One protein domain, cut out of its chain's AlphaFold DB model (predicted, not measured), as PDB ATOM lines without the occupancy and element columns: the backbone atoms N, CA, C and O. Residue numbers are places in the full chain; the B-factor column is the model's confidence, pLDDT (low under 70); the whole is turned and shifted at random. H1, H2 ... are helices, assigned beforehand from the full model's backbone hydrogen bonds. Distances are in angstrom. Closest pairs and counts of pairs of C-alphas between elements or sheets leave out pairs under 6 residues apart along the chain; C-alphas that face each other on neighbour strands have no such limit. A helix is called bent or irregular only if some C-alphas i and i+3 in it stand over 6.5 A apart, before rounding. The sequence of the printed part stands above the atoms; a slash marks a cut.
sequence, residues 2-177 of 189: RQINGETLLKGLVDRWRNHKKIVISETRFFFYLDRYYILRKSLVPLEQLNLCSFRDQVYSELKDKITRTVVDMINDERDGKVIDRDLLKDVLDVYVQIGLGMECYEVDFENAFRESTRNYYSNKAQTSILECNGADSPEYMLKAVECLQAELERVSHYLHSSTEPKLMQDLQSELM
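What this domain is: This is residues 2 to 177 of the 189 residues of the protein "Os12g0236250 protein" of Oryza sativa subsp. japonica (UniProt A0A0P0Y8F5). The model is a loose rod of helices: long H5 and H6 and shorter H7 run side by side at one end, long H1 runs with arm H3a toward the other, and small H2 lies crosswise at that tip. H4 and arm H3b join the two halves; H3b, H4, H5, H6 and H7 form an up-and-down bundle, each running against the one before it. The class is all helix: 176 printed residues with seven named helices, H1 to H7 in order, and no named strand. The radius of gyration of the C-alphas is 20.4 A; the spans are 71 by 34 by 22 A.

How they stand to each other: H3, residues 47 to 79, was assigned as one helix by its hydrogen bonds but is bent, C-alphas 62 and 65 being 7.6 A apart; arms H3a, 47 to 62, and H3b, 65 to 79, stand about perpendicular at 74 degrees. H1, residues 2 to 30, touches H3a with residues 20 to 28 alone, closest C-alphas Thr 28 and Leu 47, 6.4 A, at a shallow tilt of 19 degrees, opposite ways. H4, residues 86 to 99, touches H1, closest C-alphas Val 92 and Val 14, 6.1 A. H5, residues 104 to 132, touches H7, residues 164 to 175, closest C-alphas Ser 123 and Glu 175, 5.3 A. H6, residues 139 to 159, and H7 form a hairpin, closest C-alphas Val 156 and Glu 165, 6.5 A. Every O i to N i+4 pair is within hydrogen-bond range in H1, H3b, H4, H6 and H7; H2, residues 32 to 42, has 5 of 7, H3a 10 of 12, H5 22 of 25.

Where its parts are: H1 is 41.9 A long from C-alpha 2 at (226.004, 266.736, 177.498), H5 40.4 A, H6 30.9 A; H7 ends at C-alpha 175, (208.103, 257.357, 156.306).

The domain as a whole: The C-alphas farthest apart, of Tyr 37 and Asn 134, are 71.3 A apart. The printed part has no cut and no long link; residues 2 to 4 are under pLDDT 70.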
ATOM      1  N   ARG A   2     227.480 266.572 177.558       59.45
ATOM      2  CA  ARG A   2     226.004 266.736 177.498       59.45
ATOM      3  C   ARG A   2     225.223 265.492 177.956       59.45
ATOM      4  O   ARG A   2     224.369 265.630 178.818       59.45
ATOM      5  N   GLN A   3     225.577 264.301 177.462       60.54
ATOM      6  CA  GLN A   3     224.900 263.038 177.807       60.54
ATOM      7  C   GLN A   3     225.043 262.665 179.293       60.54
ATOM      8  O   GLN A   3     224.046 262.405 179.948       60.54
ATOM      9  N   ILE A   4     226.254 262.772 179.864       65.01
ATOM     10  CA  ILE A   4     226.503 262.547 181.306       65.01
ATOM     11  C   ILE A   4     225.628 263.473 182.167       65.01
ATOM     12  O   ILE A   4     225.043 263.044 183.162       65.01
ATOM     13  N   ASN A   5     225.497 264.742 181.767       82.50
ATOM     14  CA  ASN A   5     224.629 265.693 182.459       82.50
ATOM     15  C   ASN A   5     223.140 265.341 182.283       82.50
ATOM     16  O   ASN A   5     222.350 265.584 183.194       82.50
ATOM     17  N   GLY A   6     222.771 264.780 181.128       87.79
ATOM     18  CA  GLY A   6     221.436 264.268 180.829       87.79
ATOM     19  C   GLY A   6     221.065 263.075 181.706       87.79
ATOM     20  O   GLY A   6     220.099 263.154 182.454       87.79
ATOM     21  N   GLU A   7     221.867 262.012 181.717       90.40
ATOM     22  CA  GLU A   7     221.620 260.838 182.566       90.40
ATOM     23  C   GLU A   7     221.577 261.190 184.055       90.40
ATOM     24  O   GLU A   7     220.738 260.678 184.791       90.40
ATOM     25  N   THR A   8     222.447 262.098 184.508       92.49
ATOM     26  CA  THR A   8     222.439 262.569 185.901       92.49
ATOM     27  C   THR A   8     221.131 263.293 186.234       92.49
ATOM     28  O   THR A   8     220.578 263.099 187.317       92.49
ATOM     29  N   LEU A   9     220.605 264.095 185.301       92.71
ATOM     30  CA  LEU A   9     219.298 264.735 185.445       92.71
ATOM     31  C   LEU A   9     218.173 263.696 185.527       92.71
ATOM     32  O   LEU A   9     217.320 263.802 186.405       92.71
ATOM     33  N   LEU A  10     218.184 262.700 184.639       96.02
ATOM     34  CA  LEU A  10     217.169 261.647 184.598       96.02
ATOM     35  C   LEU A  10     217.174 260.803 185.880       96.02
ATOM     36  O   LEU A  10     216.125 260.606 186.489       96.02
ATOM     37  N   LYS A  11     218.356 260.388 186.353       96.33
ATOM     38  CA  LYS A  11     218.514 259.673 187.631       96.33
ATOM     39  C   LYS A  11     217.989 260.514 188.796       96.33
ATOM     40  O   LYS A  11     217.195 260.030 189.598       96.33
ATOM     41  N   GLY A  12     218.344 261.801 188.833       94.27
ATOM     42  CA  GLY A  12     217.849 262.737 189.841       94.27
ATOM     43  C   GLY A  12     216.323 262.900 189.831       94.27
ATOM     44  O   GLY A  12     215.715 262.976 190.901       94.27
ATOM     45  N   LEU A  13     215.691 262.917 188.652       94.52
ATOM     46  CA  LEU A  13     214.231 262.941 188.523       94.52
ATOM     47  C   LEU A  13     213.602 261.676 189.115       94.52
ATOM     48  O   LEU A  13     212.694 261.782 189.941       94.52
ATOM     49  N   VAL A  14     214.093 260.499 188.719       96.35
ATOM     50  CA  VAL A  14     213.577 259.200 189.180       96.35
ATOM     51  C   VAL A  14     213.718 259.066 190.696       96.35
ATOM     52  O   VAL A  14     212.765 258.684 191.378       96.35
ATOM     53  N   ASP A  15     214.868 259.441 191.254       96.27
ATOM     54  CA  ASP A  15     215.099 259.397 192.699       96.27
ATOM     55  C   ASP A  15     214.183 260.363 193.453       96.27
ATOM     56  O   ASP A  15     213.578 259.998 194.470       96.27
ATOM     57  N   ARG A  16     214.015 261.588 192.939       94.81
ATOM     58  CA  ARG A  16     213.101 262.571 193.530       94.81
ATOM     59  C   ARG A  16     211.654 262.085 193.471       94.81
ATOM     60  O   ARG A  16     210.943 262.227 194.464       94.81
ATOM     61  N   TRP A  17     211.239 261.465 192.368       95.50
ATOM     62  CA  TRP A  17     209.911 260.871 192.221       95.50
ATOM     63  C   TRP A  17     209.676 259.720 193.203       95.50
ATOM     64  O   TRP A  17     208.676 259.696 193.922       95.50
ATOM     65  N   ARG A  18     210.628 258.788 193.315       96.00
ATOM     66  CA  ARG A  18     210.562 257.670 194.273       96.00
ATOM     67  C   ARG A  18     210.469 258.161 195.716       96.00
ATOM     68  O   ARG A  18     209.712 257.594 196.505       96.00
ATOM     69  N   ASN A  19     211.213 259.208 196.065       95.85
ATOM     70  CA  ASN A  19     211.140 259.818 197.391       95.85
ATOM     71  C   ASN A  19     209.808 260.537 197.618       95.85
ATOM     72  O   ASN A  19     209.216 260.366 198.682       95.85
ATOM     73  N   HIS A  20     209.298 261.254 196.613       94.56
ATOM     74  CA  HIS A  20     207.976 261.874 196.677       94.56
ATOM     75  C   HIS A  20     206.893 260.835 196.947       94.56
ATOM     76  O   HIS A  20     206.170 260.961 197.927       94.56
ATOM     77  N   LYS A  21     206.856 259.729 196.190       93.49
ATOM     78  CA  LYS A  21     205.891 258.637 196.415       93.49
ATOM     79  C   LYS A  21     205.911 258.105 197.851       93.49
ATOM     80  O   LYS A  21     204.856 257.836 198.419       93.49
ATOM     81  N   LYS A  22     207.089 257.986 198.476       94.56
ATOM     82  CA  LYS A  22     207.195 257.575 199.890       94.56
ATOM     83  C   LYS A  22     206.562 258.598 200.835       94.56
ATOM     84  O   LYS A  22     205.868 258.195 201.767       94.56
ATOM     85  N   ILE A  23     206.787 259.892 200.594       92.35
ATOM     86  CA  ILE A  23     206.173 260.982 201.366       92.35
ATOM     87  C   ILE A  23     204.652 260.931 201.201       92.35
ATOM     88  O   ILE A  23     203.951 260.868 202.208       92.35
ATOM     89  N   VAL A  24     204.155 260.821 199.965       92.09
ATOM     90  CA  VAL A  24     202.715 260.721 199.673       92.09
ATOM     91  C   VAL A  24     202.074 259.549 200.413       92.09
ATOM     92  O   VAL A  24     201.057 259.733 201.072       92.09
ATOM     93  N   ILE A  25     202.684 258.359 200.381       92.59
ATOM     94  CA  ILE A  25     202.185 257.184 201.117       92.59
ATOM     95  C   ILE A  25     202.171 257.432 202.633       92.59
ATOM     96  O   ILE A  25     201.259 256.986 203.330       92.59
ATOM     97  N   SER A  26     203.190 258.102 203.172       93.31
ATOM     98  CA  SER A  26     203.251 258.415 204.602       93.31
ATOM     99  C   SER A  26     202.159 259.408 205.006       93.31
ATOM    100  O   SER A  26     201.487 259.205 206.018       93.31
ATOM    101  N   GLU A  27     201.956 260.459 204.216       90.64
ATOM    102  CA  GLU A  27     200.956 261.494 204.476       90.64
ATOM    103  C   GLU A  27     199.531 260.974 204.321       90.64
ATOM    104  O   GLU A  27     198.708 261.209 205.204       90.64
ATOM    105  N   THR A  28     199.234 260.209 203.267       89.98
ATOM    106  CA  THR A  28     197.896 259.625 203.071       89.98
ATOM    107  C   THR A  28     197.545 258.642 204.184       89.98
ATOM    108  O   THR A  28     196.400 258.582 204.625       89.98
ATOM    109  N   ARG A  29     198.531 257.918 204.729       92.79
ATOM    110  CA  ARG A  29     198.338 257.085 205.927       92.79
ATOM    111  C   ARG A  29     198.074 257.920 207.174       92.79
ATOM    112  O   ARG A  29     197.167 257.591 207.935       92.79
ATOM    113  N   PHE A  30     198.843 258.986 207.389       93.96
ATOM    114  CA  PHE A  30     198.678 259.861 208.552       93.96
ATOM    115  C   PHE A  30     197.324 260.588 208.535       93.96
ATOM    116  O   PHE A  30     196.631 260.655 209.550       93.96
ATOM    117  N   PHE A  31     196.909 261.070 207.366       93.59
ATOM    118  CA  PHE A  31     195.668 261.812 207.162       93.59
ATOM    119  C   PHE A  31     194.501 260.949 206.669       93.59
ATOM    120  O   PHE A  31     193.466 261.492 206.283       93.59
ATOM    121  N   PHE A  32     194.600 259.619 206.758       93.60
ATOM    122  CA  PHE A  32     193.599 258.681 206.234       93.60
ATOM    123  C   PHE A  32     192.164 259.001 206.680       93.60
ATOM    124  O   PHE A  32     191.217 258.917 205.900       93.60
ATOM    125  N   TYR A  33     191.982 259.396 207.945       94.89
ATOM    126  CA  TYR A  33     190.666 259.767 208.466       94.89
ATOM    127  C   TYR A  33     190.121 261.057 207.822       94.89
ATOM    128  O   TYR A  33     188.926 261.149 207.534       94.89
ATOM    129  N   LEU A  34     190.982 262.049 207.567       93.01
ATOM    130  CA  LEU A  34     190.583 263.278 206.877       93.01
ATOM    131  C   LEU A  34     190.224 262.995 205.418       93.01
ATOM    132  O   LEU A  34     189.164 263.442 204.981       93.01
ATOM    133  N   ASP A  35     191.032 262.199 204.712       91.77
ATOM    134  CA  ASP A  35     190.736 261.747 203.345       91.77
ATOM    135  C   ASP A  35     189.371 261.042 203.287       91.77
ATOM    136  O   ASP A  35     188.480 261.418 202.522       91.77
ATOM    137  N   ARG A  36     189.164 260.051 204.164       93.08
ATOM    138  CA  ARG A  36     187.980 259.183 204.134       93.08
ATOM    139  C   ARG A  36     186.679 259.897 204.491       93.08
ATOM    140  O   ARG A  36     185.629 259.536 203.959       93.08
ATOM    141  N   TYR A  37     186.711 260.848 205.424       94.31
ATOM    142  CA  TYR A  37     185.484 261.437 205.971       94.31
ATOM    143  C   TYR A  37     185.346 262.927 205.696       94.31
ATOM    144  O   TYR A  37     184.249 263.366 205.362       94.31
ATOM    145  N   TYR A  38     186.406 263.717 205.857       93.35
ATOM    146  CA  TYR A  38     186.314 265.166 205.688       93.35
ATOM    147  C   TYR A  38     186.317 265.550 204.207       93.35
ATOM    148  O   TYR A  38     185.373 266.188 203.740       93.35
ATOM    149  N   ILE A  39     187.336 265.107 203.468       92.56
ATOM    150  CA  ILE A  39     187.524 265.413 202.045       92.56
ATOM    151  C   ILE A  39     186.367 264.859 201.220       92.56
ATOM    152  O   ILE A  39     185.754 265.612 200.464       92.56
ATOM    153  N   LEU A  40     185.978 263.602 201.462       92.31
ATOM    154  CA  LEU A  40     184.839 262.984 200.782       92.31
ATOM    155  C   LEU A  40     183.522 263.741 201.017       92.31
ATOM    156  O   LEU A  40     182.777 263.990 200.075       92.31
ATOM    157  N   ARG A  41     183.222 264.148 202.259       94.22
ATOM    158  CA  ARG A  41     181.975 264.881 202.570       94.22
ATOM    159  C   ARG A  41     181.949 266.294 202.004       94.22
ATOM    160  O   ARG A  41     180.871 266.849 201.815       94.22
ATOM    161  N   LYS A  42     183.118 266.902 201.823       94.87
ATOM    162  CA  LYS A  42     183.264 268.251 201.271       94.87
ATOM    163  C   LYS A  42     183.523 268.246 199.764       94.87
ATOM    164  O   LYS A  42     183.676 269.325 199.204       94.87
ATOM    165  N   SER A  43     183.547 267.070 199.132       92.19
ATOM    166  CA  SER A  43     183.873 266.893 197.712       92.19
ATOM    167  C   SER A  43     185.175 267.598 197.316       92.19
ATOM    168  O   SER A  43     185.257 268.223 196.262       92.19
ATOM    169  N   LEU A  44     186.178 267.550 198.198       93.10
ATOM    170  CA  LEU A  44     187.501 268.108 197.927       93.10
ATOM    171  C   LEU A  44     188.358 267.093 197.158       93.10
ATOM    172  O   LEU A  44     188.040 265.905 197.096       93.10
ATOM    173  N   VAL A  45     189.463 267.572 196.590       90.60
ATOM    174  CA  VAL A  45     190.449 266.723 195.910       90.60
ATOM    175  C   VAL A  45     191.124 265.799 196.939       90.60
ATOM    176  O   VAL A  45     191.577 266.301 197.971       90.60
ATOM    177  N   PRO A  46     191.208 264.477 196.689       91.45
ATOM    178  CA  PRO A  46     191.941 263.544 197.547       91.45
ATOM    179  C   PRO A  46     193.401 263.958 197.751       91.45
ATOM    180  O   PRO A  46     194.033 264.460 196.818       91.45
ATOM    181  N   LEU A  47     193.968 263.704 198.938       90.77
ATOM    182  CA  LEU A  47     195.353 264.094 199.235       90.77
ATOM    183  C   LEU A  47     196.369 263.466 198.283       90.77
ATOM    184  O   LEU A  47     197.342 264.118 197.917       90.77
ATOM    185  N   GLU A  48     196.137 262.229 197.846       89.02
ATOM    186  CA  GLU A  48     196.978 261.573 196.843       89.02
ATOM    187  C   GLU A  48     197.039 262.391 195.545       89.02
ATOM    188  O   GLU A  48     198.120 262.761 195.095       89.02
ATOM    189  N   GLN A  49     195.882 262.771 194.998       90.43
ATOM    190  CA  GLN A  49     195.794 263.584 193.785       90.43
ATOM    191  C   GLN A  49     196.401 264.979 193.979       90.43
ATOM    192  O   GLN A  49     197.107 265.468 193.097       90.43
ATOM    193  N   LEU A  50     196.169 265.615 195.130       90.82
ATOM    194  CA  LEU A  50     196.768 266.911 195.453       90.82
ATOM    195  C   LEU A  50     198.301 266.834 195.459       90.82
ATOM    196  O   LEU A  50     198.972 267.698 194.892       90.82
ATOM    197  N   ASN A  51     198.849 265.780 196.058       90.32
ATOM    198  CA  ASN A  51     200.285 265.547 196.126       90.32
ATOM    199  C   ASN A  51     200.908 265.232 194.758       90.32
ATOM    200  O   ASN A  51     202.035 265.658 194.487       90.32
ATOM    201  N   LEU A  52     200.194 264.516 193.884       89.98
ATOM    202  CA  LEU A  52     200.613 264.297 192.495       89.98
ATOM    203  C   LEU A  52     200.659 265.623 191.723       89.98
ATOM    204  O   LEU A  52     201.684 265.945 191.121       89.98
ATOM    205  N   CYS A  53     199.598 266.435 191.817       90.51
ATOM    206  CA  CYS A  53     199.555 267.770 191.213       90.51
ATOM    207  C   CYS A  53     200.691 268.664 191.728       90.51
ATOM    208  O   CYS A  53     201.344 269.328 190.934       90.51
ATOM    209  N   SER A  54     200.995 268.632 193.029       90.95
ATOM    210  CA  SER A  54     202.108 269.402 193.600       90.95
ATOM    211  C   SER A  54     203.455 269.024 192.979       90.95
ATOM    212  O   SER A  54     204.208 269.917 192.591       90.95
ATOM    213  N   PHE A  55     203.758 267.731 192.815       91.85
ATOM    214  CA  PHE A  55     204.996 267.316 192.145       91.85
ATOM    215  C   PHE A  55     205.007 267.723 190.671       91.85
ATOM    216  O   PHE A  55     206.020 268.224 190.172       91.85
ATOM    217  N   ARG A  56     203.877 267.530 189.979       90.49
ATOM    218  CA  ARG A  56     203.721 267.923 188.578       90.49
ATOM    219  C   ARG A  56     204.028 269.408 188.394       90.49
ATOM    220  O   ARG A  56     204.834 269.773 187.543       90.49
ATOM    221  N   ASP A  57     203.410 270.246 189.214       91.00
ATOM    222  CA  ASP A  57     203.409 271.696 189.040       91.00
ATOM    223  C   ASP A  57     204.712 272.344 189.525       91.00
ATOM    224  O   ASP A  57     205.098 273.376 188.984       91.00
ATOM    225  N   GLN A  58     205.406 271.746 190.503       90.52
ATOM    226  CA  GLN A  58     206.615 272.324 191.113       90.52
ATOM    227  C   GLN A  58     207.935 271.696 190.653       90.52
ATOM    228  O   GLN A  58     208.997 272.240 190.945       90.52
ATOM    229  N   VAL A  59     207.910 270.519 190.026       89.59
ATOM    230  CA  VAL A  59     209.136 269.800 189.632       89.59
ATOM    231  C   VAL A  59     209.097 269.444 188.161       89.59
ATOM    232  O   VAL A  59     210.014 269.777 187.413       89.59
ATOM    233  N   TYR A  60     208.046 268.746 187.742       89.77
ATOM    234  CA  TYR A  60     207.961 268.242 186.379       89.77
ATOM    235  C   TYR A  60     207.760 269.373 185.365       89.77
ATOM    236  O   TYR A  60     208.467 269.410 184.365       89.77
ATOM    237  N   SER A  61     206.874 270.332 185.641       90.09
ATOM    238  CA  SER A  61     206.578 271.478 184.767       90.09
ATOM    239  C   SER A  61     207.828 272.268 184.350       90.09
ATOM    240  O   SER A  61     207.943 272.666 183.193       90.09
ATOM    241  N   GLU A  62     208.785 272.446 185.265       90.70
ATOM    242  CA  GLU A  62     210.032 273.183 185.029       90.70
ATOM    243  C   GLU A  62     211.065 272.366 184.242       90.70
ATOM    244  O   GLU A  62     211.927 272.925 183.561       90.70
ATOM    245  N   LEU A  63     211.010 271.036 184.348       91.31
ATOM    246  CA  LEU A  63     212.029 270.139 183.805       91.31
ATOM    247  C   LEU A  63     211.583 269.396 182.543       91.31
ATOM    248  O   LEU A  63     212.453 268.909 181.816       91.31
ATOM    249  N   LYS A  64     210.274 269.310 182.268       92.29
ATOM    250  CA  LYS A  64     209.690 268.429 181.244       92.29
ATOM    251  C   LYS A  64     210.337 268.596 179.876       92.29
ATOM    252  O   LYS A  64     210.786 267.617 179.301       92.29
ATOM    253  N   ASP A  65     210.533 269.830 179.419       93.98
ATOM    254  CA  ASP A  65     211.147 270.118 178.121       93.98
ATOM    255  C   ASP A  65     212.577 269.575 178.023       93.98
ATOM    256  O   ASP A  65     213.011 269.070 176.987       93.98
ATOM    257  N   LYS A  66     213.346 269.703 179.107       94.22
ATOM    258  CA  LYS A  66     214.731 269.231 179.160       94.22
ATOM    259  C   LYS A  66     214.786 267.710 179.274       94.22
ATOM    260  O   LYS A  66     215.641 267.099 178.634       94.22
ATOM    261  N   ILE A  67     213.893 267.115 180.065       94.77
ATOM    262  CA  ILE A  67     213.766 265.661 180.222       94.77
ATOM    263  C   ILE A  67     213.370 265.041 178.880       94.77
ATOM    264  O   ILE A  67     214.101 264.184 178.398       94.77
ATOM    265  N   THR A  68     212.308 265.537 178.235       96.43
ATOM    266  CA  THR A  68     211.821 265.038 176.941       96.43
ATOM    267  C   THR A  68     212.933 265.072 175.902       96.43
ATOM    268  O   THR A  68     213.217 264.049 175.287       96.43
ATOM    269  N   ARG A  69     213.620 266.214 175.738       95.79
ATOM    270  CA  ARG A  69     214.750 266.314 174.797       95.79
ATOM    271  C   ARG A  69     215.844 265.294 175.110       95.79
ATOM    272  O   ARG A  69     216.301 264.611 174.210       95.79
ATOM    273  N   THR A  70     216.217 265.153 176.383       95.88
ATOM    274  CA  THR A  70     217.257 264.199 176.804       95.88
ATOM    275  C   THR A  70     216.855 262.752 176.504       95.88
ATOM    276  O   THR A  70     217.676 261.985 176.016       95.88
ATOM    277  N   VAL A  71     215.601 262.380 176.771       97.02
ATOM    278  CA  VAL A  71     215.073 261.038 176.490       97.02
ATOM    279  C   VAL A  71     215.060 260.764 174.986       97.02
ATOM    280  O   VAL A  71     215.524 259.714 174.554       97.02
ATOM    281  N   VAL A  72     214.579 261.712 174.179       97.41
ATOM    282  CA  VAL A  72     214.562 261.582 172.714       97.41
ATOM    283  C   VAL A  72     215.982 261.471 172.149       97.41
ATOM    284  O   VAL A  72     216.237 260.600 171.320       97.41
ATOM    285  N   ASP A  73     216.919 262.285 172.641       95.70
ATOM    286  CA  ASP A  73     218.333 262.210 172.260       95.70
ATOM    287  C   ASP A  73     218.937 260.841 172.611       95.70
ATOM    288  O   ASP A  73     219.636 260.258 171.788       95.70
ATOM    289  N   MET A  74     218.625 260.285 173.789       95.98
ATOM    290  CA  MET A  74     219.070 258.940 174.177       95.98
ATOM    291  C   MET A  74     218.509 257.850 173.257       95.98
ATOM    292  O   MET A  74     219.228 256.916 172.910       95.98
ATOM    293  N   ILE A  75     217.250 257.957 172.828       97.38
ATOM    294  CA  ILE A  75     216.670 256.982 171.895       97.38
ATOM    295  C   ILE A  75     217.340 257.088 170.515       97.38
ATOM    296  O   ILE A  75     217.638 256.069 169.895       97.38
ATOM    297  N   ASN A  76     217.633 258.301 170.039       96.98
ATOM    298  CA  ASN A  76     218.389 258.489 168.796       96.98
ATOM    299  C   ASN A  76     219.824 257.952 168.911       96.98
ATOM    300  O   ASN A  76     220.300 257.276 168.003       96.98
ATOM    301  N   ASP A  77     220.478 258.164 170.053       95.80
ATOM    302  CA  ASP A  77     221.788 257.587 170.354       95.80
ATOM    303  C   ASP A  77     221.765 256.050 170.271       95.80
ATOM    304  O   ASP A  77     222.682 255.452 169.705       95.80
ATOM    305  N   GLU A  78     220.710 255.406 170.774       96.84
ATOM    306  CA  GLU A  78     220.529 253.959 170.641       96.84
ATOM    307  C   GLU A  78     220.293 253.515 169.192       96.84
ATOM    308  O   GLU A  78     220.802 252.471 168.774       96.84
ATOM    309  N   ARG A  79     219.531 254.282 168.402       96.18
ATOM    310  CA  ARG A  79     219.348 254.003 166.966       96.18
ATOM    311  C   ARG A  79     220.671 254.036 166.207       96.18
ATOM    312  O   ARG A  79     220.869 253.221 165.308       96.18
ATOM    313  N   ASP A  80     221.584 254.901 166.633       95.24
ATOM    314  CA  ASP A  80     222.942 255.018 166.098       95.24
ATOM    315  C   ASP A  80     223.926 253.999 166.714       95.24
ATOM    316  O   ASP A  80     225.137 254.075 166.495       95.24
ATOM    317  N   GLY A  81     223.424 253.028 167.486       94.71
ATOM    318  CA  GLY A  81     224.199 251.915 168.034       94.71
ATOM    319  C   GLY A  81     224.979 252.240 169.308       94.71
ATOM    320  O   GLY A  81     225.825 251.445 169.727       94.71
ATOM    321  N   LYS A  82     224.727 253.389 169.947       95.45
ATOM    322  CA  LYS A  82     225.335 253.705 171.245       95.45
ATOM    323  C   LYS A  82     224.637 252.922 172.350       95.45
ATOM    324  O   LYS A  82     223.428 252.708 172.333       95.45
ATOM    325  N   VAL A  83     225.418 252.524 173.349       94.05
ATOM    326  CA  VAL A  83     224.884 251.876 174.548       94.05
ATOM    327  C   VAL A  83     224.197 252.928 175.409       94.05
ATOM    328  O   VAL A  83     224.809 253.939 175.753       94.05
ATOM    329  N   ILE A  84     222.945 252.663 175.773       94.66
ATOM    330  CA  ILE A  84     222.150 253.504 176.667       94.66
ATOM    331  C   ILE A  84     221.638 252.701 177.862       94.66
ATOM    332  O   ILE A  84     221.557 251.473 177.828       94.66
ATOM    333  N   ASP A  85     221.249 253.414 178.913       95.51
ATOM    334  CA  ASP A  85     220.580 252.842 180.077       95.51
ATOM    335  C   ASP A  85     219.067 252.704 179.798       95.51
ATOM    336  O   ASP A  85     218.289 253.643 179.991       95.51
ATOM    337  N   ARG A  86     218.654 251.536 179.276       96.46
ATOM    338  CA  ARG A  86     217.243 251.232 178.953       96.46
ATOM    339  C   ARG A  86     216.346 251.204 180.193       96.46
ATOM    340  O   ARG A  86     215.189 251.614 180.110       96.46
ATOM    341  N   ASP A  87     216.870 250.746 181.328       96.73
ATOM    342  CA  ASP A  87     216.120 250.688 182.586       96.73
ATOM    343  C   ASP A  87     215.835 252.098 183.107       96.73
ATOM    344  O   ASP A  87     214.708 252.397 183.506       96.73
ATOM    345  N   LEU A  88     216.815 253.004 183.008       96.64
ATOM    346  CA  LEU A  88     216.609 254.417 183.313       96.64
ATOM    347  C   LEU A  88     215.546 255.053 182.413       96.64
ATOM    348  O   LEU A  88     214.708 255.799 182.916       96.64
ATOM    349  N   LEU A  89     215.556 254.777 181.102       96.87
ATOM    350  CA  LEU A  89     214.513 255.288 180.206       96.87
ATOM    351  C   LEU A  89     213.129 254.802 180.630       96.87
ATOM    352  O   LEU A  89     212.204 255.608 180.726       96.87
ATOM    353  N   LYS A  90     212.999 253.511 180.938       97.40
ATOM    354  CA  LYS A  90     211.745 252.931 181.418       97.40
ATOM    355  C   LYS A  90     211.277 253.582 182.720       97.40
ATOM    356  O   LYS A  90     210.114 253.961 182.821       97.40
ATOM    357  N   ASP A  91     212.179 253.758 183.686       97.27
ATOM    358  CA  ASP A  91     211.889 254.433 184.954       97.27
ATOM    359  C   ASP A  91     211.425 255.883 184.733       97.27
ATOM    360  O   ASP A  91     210.486 256.335 185.384       97.27
ATOM    361  N   VAL A  92     212.062 256.622 183.820       96.51
ATOM    362  CA  VAL A  92     211.677 258.004 183.487       96.51
ATOM    363  C   VAL A  92     210.311 258.047 182.812       96.51
ATOM    364  O   VAL A  92     209.486 258.886 183.162       96.51
ATOM    365  N   LEU A  93     210.040 257.157 181.861       96.32
ATOM    366  CA  LEU A  93     208.756 257.116 181.158       96.32
ATOM    367  C   LEU A  93     207.607 256.693 182.079       96.32
ATOM    368  O   LEU A  93     206.507 257.235 181.977       96.32
ATOM    369  N   ASP A  94     207.879 255.831 183.055       94.98
ATOM    370  CA  ASP A  94     206.953 255.524 184.145       94.98
ATOM    371  C   ASP A  94     206.621 256.773 184.990       94.98
ATOM    372  O   ASP A  94     205.478 256.953 185.413       94.98
ATOM    373  N   VAL A  95     207.572 257.702 185.167       94.49
ATOM    374  CA  VAL A  95     207.295 259.007 185.793       94.49
ATOM    375  C   VAL A  95     206.292 259.823 184.965       94.49
ATOM    376  O   VAL A  95     205.342 260.353 185.541       94.49
ATOM    377  N   TYR A  96     206.441 259.895 183.635       94.55
ATOM    378  CA  TYR A  96     205.479 260.597 182.765       94.55
ATOM    379  C   TYR A  96     204.058 260.034 182.899       94.55
ATOM    380  O   TYR A  96     203.096 260.800 182.965       94.55
ATOM    381  N   VAL A  97     203.927 258.706 182.966       93.73
ATOM    382  CA  VAL A  97     202.631 258.022 183.093       93.73
ATOM    383  C   VAL A  97     202.007 258.243 184.474       93.73
ATOM    384  O   VAL A  97     200.806 258.471 184.573       93.73
ATOM    385  N   GLN A  98     202.799 258.197 185.550       91.99
ATOM    386  CA  GLN A  98     202.268 258.274 186.919       91.99
ATOM    387  C   GLN A  98     202.022 259.700 187.429       91.99
ATOM    388  O   GLN A  98     201.205 259.884 188.329       91.99
ATOM    389  N   ILE A  99     202.747 260.706 186.924       88.47
ATOM    390  CA  ILE A  99     202.535 262.109 187.325       88.47
ATOM    391  C   ILE A  99     201.210 262.647 186.776       88.47
ATOM    392  O   ILE A  99     200.580 263.506 187.401       88.47
ATOM    393  N   GLY A 100     200.796 262.174 185.600       74.79
ATOM    394  CA  GLY A 100     199.521 262.547 185.011       74.79
ATOM    395  C   GLY A 100     198.341 261.982 185.801       74.79
ATOM    396  O   GLY A 100     198.414 260.916 186.409       74.79
ATOM    397  N   LEU A 101     197.192 262.658 185.728       74.95
ATOM    398  CA  LEU A 101     195.902 262.053 186.085       74.95
ATOM    399  C   LEU A 101     195.416 261.174 184.923       74.95
ATOM    400  O   LEU A 101     194.333 261.377 184.382       74.95
ATOM    401  N   GLY A 102     196.273 260.245 184.495       81.58
ATOM    402  CA  GLY A 102     196.163 259.504 183.243       81.58
ATOM    403  C   GLY A 102     197.372 259.733 182.332       81.58
ATOM    404  O   GLY A 102     198.445 260.117 182.783       81.58
ATOM    405  N   MET A 103     197.183 259.514 181.031       91.28
ATOM    406  CA  MET A 103     198.265 259.475 180.037       91.28
ATOM    407  C   MET A 103     198.688 260.845 179.485       91.28
ATOM    408  O   MET A 103     199.598 260.904 178.667       91.28
ATOM    409  N   GLU A 104     198.073 261.947 179.923       91.02
ATOM    410  CA  GLU A 104     198.244 263.272 179.304       91.02
ATOM    411  C   GLU A 104     199.709 263.730 179.243       91.02
ATOM    412  O   GLU A 104     200.184 264.101 178.175       91.02
ATOM    413  N   CYS A 105     200.457 263.661 180.351       92.50
ATOM    414  CA  CYS A 105     201.869 264.057 180.362       92.50
ATOM    415  C   CYS A 105     202.712 263.178 179.428       92.50
ATOM    416  O   CYS A 105     203.569 263.683 178.708       92.50
ATOM    417  N   TYR A 106     202.447 261.871 179.398       95.72
ATOM    418  CA  TYR A 106     203.129 260.955 178.489       95.72
ATOM    419  C   TYR A 106     202.807 261.270 177.023       95.72
ATOM    420  O   TYR A 106     203.722 261.421 176.221       95.72
ATOM    421  N   GLU A 107     201.530 261.398 176.666       95.24
ATOM    422  CA  GLU A 107     201.098 261.599 175.279       95.24
ATOM    423  C   GLU A 107     201.480 262.988 174.750       95.24
ATOM    424  O   GLU A 107     202.018 263.122 173.650       95.24
ATOM    425  N   VAL A 108     201.229 264.034 175.542       93.81
ATOM    426  CA  VAL A 108     201.399 265.424 175.111       93.81
ATOM    427  C   VAL A 108     202.858 265.855 175.157       93.81
ATOM    428  O   VAL A 108     203.348 266.409 174.171       93.81
ATOM    429  N   ASP A 109     203.549 265.621 176.278       93.84
ATOM    430  CA  ASP A 109     204.892 266.169 176.490       93.84
ATOM    431  C   ASP A 109     206.003 265.254 175.951       93.84
ATOM    432  O   ASP A 109     207.065 265.759 175.585       93.84
ATOM    433  N   PHE A 110     205.803 263.930 175.924       96.62
ATOM    434  CA  PHE A 110     206.816 262.973 175.464       96.62
ATOM    435  C   PHE A 110     206.487 262.358 174.099       96.62
ATOM    436  O   PHE A 110     207.259 262.542 173.158       96.62
ATOM    437  N   GLU A 111     205.369 261.639 173.971       97.56
ATOM    438  CA  GLU A 111     205.052 260.815 172.796       97.56
ATOM    439  C   GLU A 111     205.019 261.650 171.514       97.56
ATOM    440  O   GLU A 111     205.583 261.237 170.503       97.56
ATOM    441  N   ASN A 112     204.433 262.850 171.555       96.86
ATOM    442  CA  ASN A 112     204.428 263.766 170.414       96.86
ATOM    443  C   ASN A 112     205.844 264.112 169.932       96.86
ATOM    444  O   ASN A 112     206.138 263.978 168.742       96.86
ATOM    445  N   ALA A 113     206.731 264.506 170.850       97.64
ATOM    446  CA  ALA A 113     208.111 264.865 170.528       97.64
ATOM    447  C   ALA A 113     208.920 263.647 170.051       97.64
ATOM    448  O   ALA A 113     209.693 263.737 169.096       97.64
ATOM    449  N   PHE A 114     208.713 262.490 170.684       98.31
ATOM    450  CA  PHE A 114     209.320 261.227 170.274       98.31
ATOM    451  C   PHE A 114     208.908 260.840 168.850       98.31
ATOM    452  O   PHE A 114     209.767 260.534 168.022       98.31
ATOM    453  N   ARG A 115     207.612 260.889 168.536       97.86
ATOM    454  CA  ARG A 115     207.091 260.546 167.208       97.86
ATOM    455  C   ARG A 115     207.572 261.511 166.136       97.86
ATOM    456  O   ARG A 115     207.992 261.069 165.073       97.86
ATOM    457  N   GLU A 116     207.580 262.810 166.421       97.64
ATOM    458  CA  GLU A 116     208.135 263.813 165.508       97.64
ATOM    459  C   GLU A 116     209.622 263.559 165.224       97.64
ATOM    460  O   GLU A 116     210.026 263.488 164.062       97.64
ATOM    461  N   SER A 117     210.427 263.333 166.267       97.74
ATOM    462  CA  SER A 117     211.836 262.967 166.096       97.74
ATOM    463  C   SER A 117     211.997 261.670 165.309       97.74
ATOM    464  O   SER A 117     212.944 261.544 164.538       97.74
ATOM    465  N   THR A 118     211.104 260.702 165.506       97.67
ATOM    466  CA  THR A 118     211.171 259.403 164.832       97.67
ATOM    467  C   THR A 118     210.834 259.520 163.354       97.67
ATOM    468  O   THR A 118     211.575 258.981 162.534       97.67
ATOM    469  N   ARG A 119     209.799 260.291 162.994       97.12
ATOM    470  CA  ARG A 119     209.498 260.590 161.589       97.12
ATOM    471  C   ARG A 119     210.686 261.246 160.902       97.12
ATOM    472  O   ARG A 119     211.154 260.745 159.889       97.12
ATOM    473  N   ASN A 120     211.257 262.283 161.514       96.55
ATOM    474  CA  ASN A 120     212.432 262.964 160.969       96.55
ATOM    475  C   ASN A 120     213.643 262.027 160.819       96.55
ATOM    476  O   ASN A 120     214.342 262.076 159.807       96.55
ATOM    477  N   TYR A 121     213.892 261.159 161.807       97.44
ATOM    478  CA  TYR A 121     214.982 260.182 161.754       97.44
ATOM    479  C   TYR A 121     214.811 259.223 160.569       97.44
ATOM    480  O   TYR A 121     215.727 259.065 159.759       97.44
ATOM    481  N   TYR A 122     213.629 258.617 160.436       96.32
ATOM    482  CA  TYR A 122     213.380 257.620 159.398       96.32
ATOM    483  C   TYR A 122     213.173 258.211 158.013       96.32
ATOM    484  O   TYR A 122     213.609 257.583 157.057       96.32
ATOM    485  N   SER A 123     212.648 259.428 157.888       94.37
ATOM    486  CA  SER A 123     212.580 260.135 156.605       94.37
ATOM    487  C   SER A 123     213.982 260.326 156.007       94.37
ATOM    488  O   SER A 123     214.247 259.959 154.861       94.37
ATOM    489  N   ASN A 124     214.936 260.796 156.820       94.82
ATOM    490  CA  ASN A 124     216.330 260.975 156.396       94.82
ATOM    491  C   ASN A 124     217.032 259.634 156.120       94.82
ATOM    492  O   ASN A 124     217.771 259.487 155.137       94.82
ATOM    493  N   LYS A 125     216.801 258.637 156.984       93.99
ATOM    494  CA  LYS A 125     217.387 257.300 156.835       93.99
ATOM    495  C   LYS A 125     216.860 256.584 155.590       93.99
ATOM    496  O   LYS A 125     217.654 255.963 154.883       93.99
ATOM    497  N   ALA A 126     215.566 256.704 155.299       93.57
ATOM    498  CA  ALA A 126     214.931 256.152 154.109       93.57
ATOM    499  C   ALA A 126     215.538 256.760 152.845       93.57
ATOM    500  O   ALA A 126     216.024 256.017 152.001       93.57
ATOM    501  N   GLN A 127     215.625 258.091 152.749       92.47
ATOM    502  CA  GLN A 127     216.227 258.767 151.590       92.47
ATOM    503  C   GLN A 127     217.657 258.287 151.309       92.47
ATOM    504  O   GLN A 127     217.993 257.977 150.167       92.47
ATOM    505  N   THR A 128     218.481 258.178 152.353       93.59
ATOM    506  CA  THR A 128     219.863 257.692 152.222       93.59
ATOM    507  C   THR A 128     219.891 256.226 151.778       93.59
ATOM    508  O   THR A 128     220.562 255.881 150.808       93.59
ATOM    509  N   SER A 129     219.092 255.371 152.422       92.31
ATOM    510  CA  SER A 129     219.074 253.927 152.149       92.31
ATOM    511  C   SER A 129     218.507 253.596 150.765       92.31
ATOM    512  O   SER A 129     218.998 252.683 150.109       92.31
ATOM    513  N   ILE A 130     217.498 254.336 150.295       92.74
ATOM    514  CA  ILE A 130     216.898 254.171 148.962       92.74
ATOM    515  C   ILE A 130     217.939 254.439 147.872       92.74
ATOM    516  O   ILE A 130     218.017 253.686 146.901       92.74
ATOM    517  N   LEU A 131     218.752 255.487 148.038       93.00
ATOM    518  CA  LEU A 131     219.834 255.809 147.104       93.00
ATOM    519  C   LEU A 131     220.906 254.713 147.088       93.00
ATOM    520  O   LEU A 131     221.381 254.347 146.016       93.00
ATOM    521  N   GLU A 132     221.252 254.161 148.252       94.27
ATOM    522  CA  GLU A 132     222.231 253.074 148.375       94.27
ATOM    523  C   GLU A 132     221.734 251.745 147.784       94.27
ATOM    524  O   GLU A 132     222.515 251.014 147.179       94.27
ATOM    525  N   CYS A 133     220.440 251.440 147.921       91.65
ATOM    526  CA  CYS A 133     219.843 250.169 147.488       91.65
ATOM    527  C   CYS A 133     219.291 250.202 146.049       91.65
ATOM    528  O   CYS A 133     218.626 249.263 145.620       91.65
ATOM    529  N   ASN A 134     219.554 251.265 145.281       89.77
ATOM    530  CA  ASN A 134     219.050 251.453 143.913       89.77
ATOM    531  C   ASN A 134     217.511 251.533 143.791       89.77
ATOM    532  O   ASN A 134     216.953 251.133 142.769       89.77
ATOM    533  N   GLY A 135     216.820 252.075 144.798       89.05
ATOM    534  CA  GLY A 135     215.377 252.340 144.750       89.05
ATOM    535  C   GLY A 135     214.582 251.751 145.917       89.05
ATOM    536  O   GLY A 135     215.031 250.828 146.597       89.05
ATOM    537  N   ALA A 136     213.380 252.297 146.131       88.30
ATOM    538  CA  ALA A 136     212.472 251.895 147.210       88.30
ATOM    539  C   ALA A 136     211.843 250.507 146.982       88.30
ATOM    540  O   ALA A 136     211.567 249.796 147.938       88.30
ATOM    541  N   ASP A 137     211.703 250.079 145.726       87.62
ATOM    542  CA  ASP A 137     211.162 248.756 145.378       87.62
ATOM    543  C   ASP A 137     212.241 247.658 145.355       87.62
ATOM    544  O   ASP A 137     211.990 246.519 144.957       87.62
ATOM    545  N   SER A 138     213.482 247.991 145.728       92.10
ATOM    546  CA  SER A 138     214.562 247.011 145.756       92.10
ATOM    547  C   SER A 138     214.363 246.022 146.918       92.10
ATOM    548  O   SER A 138     214.075 246.442 148.043       92.10
ATOM    549  N   PRO A 139     214.593 244.709 146.707       91.96
ATOM    550  CA  PRO A 139     214.525 243.726 147.791       91.96
ATOM    551  C   PRO A 139     215.459 244.053 148.965       91.96
ATOM    552  O   PRO A 139     215.134 243.767 150.115       91.96
ATOM    553  N   GLU A 140     216.608 244.678 148.683       93.65
ATOM    554  CA  GLU A 140     217.566 245.103 149.708       93.65
ATOM    555  C   GLU A 140     216.993 246.211 150.601       93.65
ATOM    556  O   GLU A 140     217.090 246.119 151.828       93.65
ATOM    557  N   TYR A 141     216.361 247.235 150.017       93.95
ATOM    558  CA  TYR A 141     215.722 248.289 150.802       93.95
ATOM    559  C   TYR A 141     214.537 247.751 151.603       93.95
ATOM    560  O   TYR A 141     214.428 248.051 152.791       93.95
ATOM    561  N   MET A 142     213.683 246.925 150.990       92.42
ATOM    562  CA  MET A 142     212.532 246.328 151.675       92.42
ATOM    563  C   MET A 142     212.960 245.551 152.924       92.42
ATOM    564  O   MET A 142     212.342 245.692 153.980       92.42
ATOM    565  N   LEU A 143     214.053 244.783 152.837       93.62
ATOM    566  CA  LEU A 143     214.603 244.067 153.988       93.62
ATOM    567  C   LEU A 143     215.066 245.037 155.087       93.62
ATOM    568  O   LEU A 143     214.651 244.895 156.236       93.62
ATOM    569  N   LYS A 144     215.843 246.073 154.734       93.48
ATOM    570  CA  LYS A 144     216.292 247.108 155.688       93.48
ATOM    571  C   LYS A 144     215.118 247.846 156.340       93.48
ATOM    572  O   LYS A 144     215.182 248.189 157.522       93.48
ATOM    573  N   ALA A 145     214.048 248.099 155.592       94.04
ATOM    574  CA  ALA A 145     212.850 248.767 156.086       94.04
ATOM    575  C   ALA A 145     212.104 247.894 157.115       94.04
ATOM    576  O   ALA A 145     211.733 248.386 158.183       94.04
ATOM    577  N   VAL A 146     211.971 246.588 156.857       92.72
ATOM    578  CA  VAL A 146     211.398 245.621 157.813       92.72
ATOM    579  C   VAL A 146     212.262 245.492 159.072       92.72
ATOM    580  O   VAL A 146     211.731 245.514 160.181       92.72
ATOM    581  N   GLU A 147     213.588 245.427 158.935       94.52
ATOM    582  CA  GLU A 147     214.512 245.416 160.080       94.52
ATOM    583  C   GLU A 147     214.375 246.683 160.937       94.52
ATOM    584  O   GLU A 147     214.389 246.618 162.168       94.52
ATOM    585  N   CYS A 148     214.190 247.843 160.298       94.88
ATOM    586  CA  CYS A 148     213.952 249.103 160.995       94.88
ATOM    587  C   CYS A 148     212.640 249.092 161.790       94.88
ATOM    588  O   CYS A 148     212.645 249.547 162.935       94.88
ATOM    589  N   LEU A 149     211.552 248.562 161.216       94.83
ATOM    590  CA  LEU A 149     210.282 248.384 161.928       94.83
ATOM    591  C   LEU A 149     210.448 247.469 163.143       94.83
ATOM    592  O   LEU A 149     210.030 247.825 164.242       94.83
ATOM    593  N   GLN A 150     211.091 246.315 162.956       95.55
ATOM    594  CA  GLN A 150     211.297 245.345 164.029       95.55
ATOM    595  C   GLN A 150     212.134 245.937 165.172       95.55
ATOM    596  O   GLN A 150     211.786 245.773 166.340       95.55
ATOM    597  N   ALA A 151     213.192 246.684 164.849       96.29
ATOM    598  CA  ALA A 151     214.020 247.348 165.850       96.29
ATOM    599  C   ALA A 151     213.233 248.395 166.664       96.29
ATOM    600  O   ALA A 151     213.455 248.534 167.866       96.29
ATOM    601  N   GLU A 152     212.308 249.131 166.040       97.02
ATOM    602  CA  GLU A 152     211.444 250.074 166.765       97.02
ATOM    603  C   GLU A 152     210.388 249.365 167.614       97.02
ATOM    604  O   GLU A 152     210.157 249.782 168.747       97.02
ATOM    605  N   LEU A 153     209.799 248.266 167.135       95.66
ATOM    606  CA  LEU A 153     208.896 247.440 167.945       95.66
ATOM    607  C   LEU A 153     209.600 246.889 169.188       95.66
ATOM    608  O   LEU A 153     209.051 246.917 170.293       95.66
ATOM    609  N   GLU A 154     210.852 246.455 169.040       96.50
ATOM    610  CA  GLU A 154     211.670 246.056 170.180       96.50
ATOM    611  C   GLU A 154     211.862 247.222 171.153       96.50
ATOM    612  O   GLU A 154     211.599 247.051 172.344       96.50
ATOM    613  N   ARG A 155     212.234 248.420 170.686       96.81
ATOM    614  CA  ARG A 155     212.353 249.615 171.546       96.81
ATOM    615  C   ARG A 155     211.062 249.923 172.299       96.81
ATOM    616  O   ARG A 155     211.108 250.163 173.509       96.81
ATOM    617  N   VAL A 156     209.917 249.843 171.617       97.29
ATOM    618  CA  VAL A 156     208.605 250.033 172.245       97.29
ATOM    619  C   VAL A 156     208.408 249.044 173.386       97.29
ATOM    620  O   VAL A 156     208.142 249.459 174.510       97.29
ATOM    621  N   SER A 157     208.621 247.752 173.127       96.17
ATOM    622  CA  SER A 157     208.420 246.696 174.126       96.17
ATOM    623  C   SER A 157     209.335 246.812 175.356       96.17
ATOM    624  O   SER A 157     208.965 246.366 176.444       96.17
ATOM    625  N   HIS A 158     210.521 247.410 175.206       95.85
ATOM    626  CA  HIS A 158     211.492 247.513 176.294       95.85
ATOM    627  C   HIS A 158     211.165 248.645 177.270       95.85
ATOM    628  O   HIS A 158     211.208 248.423 178.486       95.85
ATOM    629  N   TYR A 159     210.870 249.846 176.765       96.95
ATOM    630  CA  TYR A 159     210.770 251.035 177.616       96.95
ATOM    631  C   TYR A 159     209.626 252.004 177.283       96.95
ATOM    632  O   TYR A 159     209.340 252.854 178.123       96.95
ATOM    633  N   LEU A 160     208.949 251.905 176.131       97.29
ATOM    634  CA  LEU A 160     207.803 252.775 175.825       97.29
ATOM    635  C   LEU A 160     206.494 252.181 176.360       97.29
ATOM    636  O   LEU A 160     206.376 250.986 176.631       97.29
ATOM    637  N   HIS A 161     205.478 253.027 176.503       96.08
ATOM    638  CA  HIS A 161     204.134 252.567 176.823       96.08
ATOM    639  C   HIS A 161     203.480 251.919 175.592       96.08
ATOM    640  O   HIS A 161     203.628 252.402 174.467       96.08
ATOM    641  N   SER A 162     202.694 250.858 175.796       95.32
ATOM    642  CA  SER A 162     202.071 250.085 174.706       95.32
ATOM    643  C   SER A 162     201.116 250.904 173.832       95.32
ATOM    644  O   SER A 162     200.919 250.590 172.662       95.32
ATOM    645  N   SER A 163     200.557 251.999 174.360       95.26
ATOM    646  CA  SER A 163     199.722 252.930 173.584       95.26
ATOM    647  C   SER A 163     200.465 253.601 172.423       95.26
ATOM    648  O   SER A 163     199.815 254.092 171.500       95.26
ATOM    649  N   THR A 164     201.801 253.637 172.467       97.18
ATOM    650  CA  THR A 164     202.636 254.250 171.430       97.18
ATOM    651  C   THR A 164     202.780 253.372 170.200       97.18
ATOM    652  O   THR A 164     202.866 253.906 169.097       97.18
ATOM    653  N   GLU A 165     202.738 252.048 170.360       96.59
ATOM    654  CA  GLU A 165     202.952 251.083 169.280       96.59
ATOM    655  C   GLU A 165     202.096 251.354 168.029       96.59
ATOM    656  O   GLU A 165     202.679 251.610 166.974       96.59
ATOM    657  N   PRO A 166     200.748 251.397 168.091       96.35
ATOM    658  CA  PRO A 166     199.937 251.552 166.881       96.35
ATOM    659  C   PRO A 166     200.201 252.882 166.171       96.35
ATOM    660  O   PRO A 166     200.229 252.952 164.942       96.35
ATOM    661  N   LYS A 167     200.422 253.946 166.950       96.53
ATOM    662  CA  LYS A 167     200.651 255.287 166.419       96.53
ATOM    663  C   LYS A 167     202.037 255.405 165.770       96.53
ATOM    664  O   LYS A 167     202.182 256.055 164.738       96.53
ATOM    665  N   LEU A 168     203.042 254.769 166.371       96.46
ATOM    666  CA  LEU A 168     204.405 254.704 165.851       96.46
ATOM    667  C   LEU A 168     204.472 253.867 164.572       96.46
ATOM    668  O   LEU A 168     205.111 254.280 163.611       96.46
ATOM    669  N   MET A 169     203.784 252.725 164.536       95.19
ATOM    670  CA  MET A 169     203.758 251.861 163.354       95.19
ATOM    671  C   MET A 169     203.175 252.575 162.138       95.19
ATOM    672  O   MET A 169     203.736 252.473 161.051       95.19
ATOM    673  N   GLN A 170     202.114 253.359 162.332       94.69
ATOM    674  CA  GLN A 170     201.551 254.191 161.271       94.69
ATOM    675  C   GLN A 170     202.569 255.210 160.733       94.69
ATOM    676  O   GLN A 170     202.704 255.363 159.519       94.69
ATOM    677  N   ASP A 171     203.300 255.892 161.623       94.90
ATOM    678  CA  ASP A 171     204.337 256.849 161.219       94.90
ATOM    679  C   ASP A 171     205.453 256.158 160.428       94.90
ATOM    680  O   ASP A 171     205.847 256.629 159.366       94.90
ATOM    681  N   LEU A 172     205.953 255.024 160.927       95.20
ATOM    682  CA  LEU A 172     207.065 254.313 160.301       95.20
ATOM    683  C   LEU A 172     206.687 253.725 158.943       95.20
ATOM    684  O   LEU A 172     207.487 253.806 158.017       95.20
ATOM    685  N   GLN A 173     205.482 253.171 158.797       92.46
ATOM    686  CA  GLN A 173     204.992 252.683 157.505       92.46
ATOM    687  C   GLN A 173     204.945 253.810 156.467       92.46
ATOM    688  O   GLN A 173     205.389 253.620 155.334       92.46
ATOM    689  N   SER A 174     204.478 254.996 156.872       91.93
ATOM    690  CA  SER A 174     204.445 256.181 156.012       91.93
ATOM    691  C   SER A 174     205.849 256.640 155.610       91.93
ATOM    692  O   SER A 174     206.112 256.841 154.427       91.93
ATOM    693  N   GLU A 175     206.763 256.804 156.569       92.05
ATOM    694  CA  GLU A 175     208.103 257.357 156.306       92.05
ATOM    695  C   GLU A 175     209.030 256.374 155.583       92.05
ATOM    696  O   GLU A 175     209.854 256.783 154.768       92.05
ATOM    697  N   LEU A 176     208.889 255.072 155.845       89.99
ATOM    698  CA  LEU A 176     209.664 254.027 155.169       89.99
ATOM    699  C   LEU A 176     209.061 253.618 153.817       89.99
ATOM    700  O   LEU A 176     209.647 252.773 153.140       89.99
ATOM    701  N   MET A 177     207.931 254.213 153.415       81.31
ATOM    702  CA  MET A 177     207.186 253.867 152.198       81.31
ATOM    703  C   MET A 177     206.794 252.386 152.137       81.31
ATOM    704  O   MET A 177     206.725 251.788 151.064       81.31
TER     705      MET A 177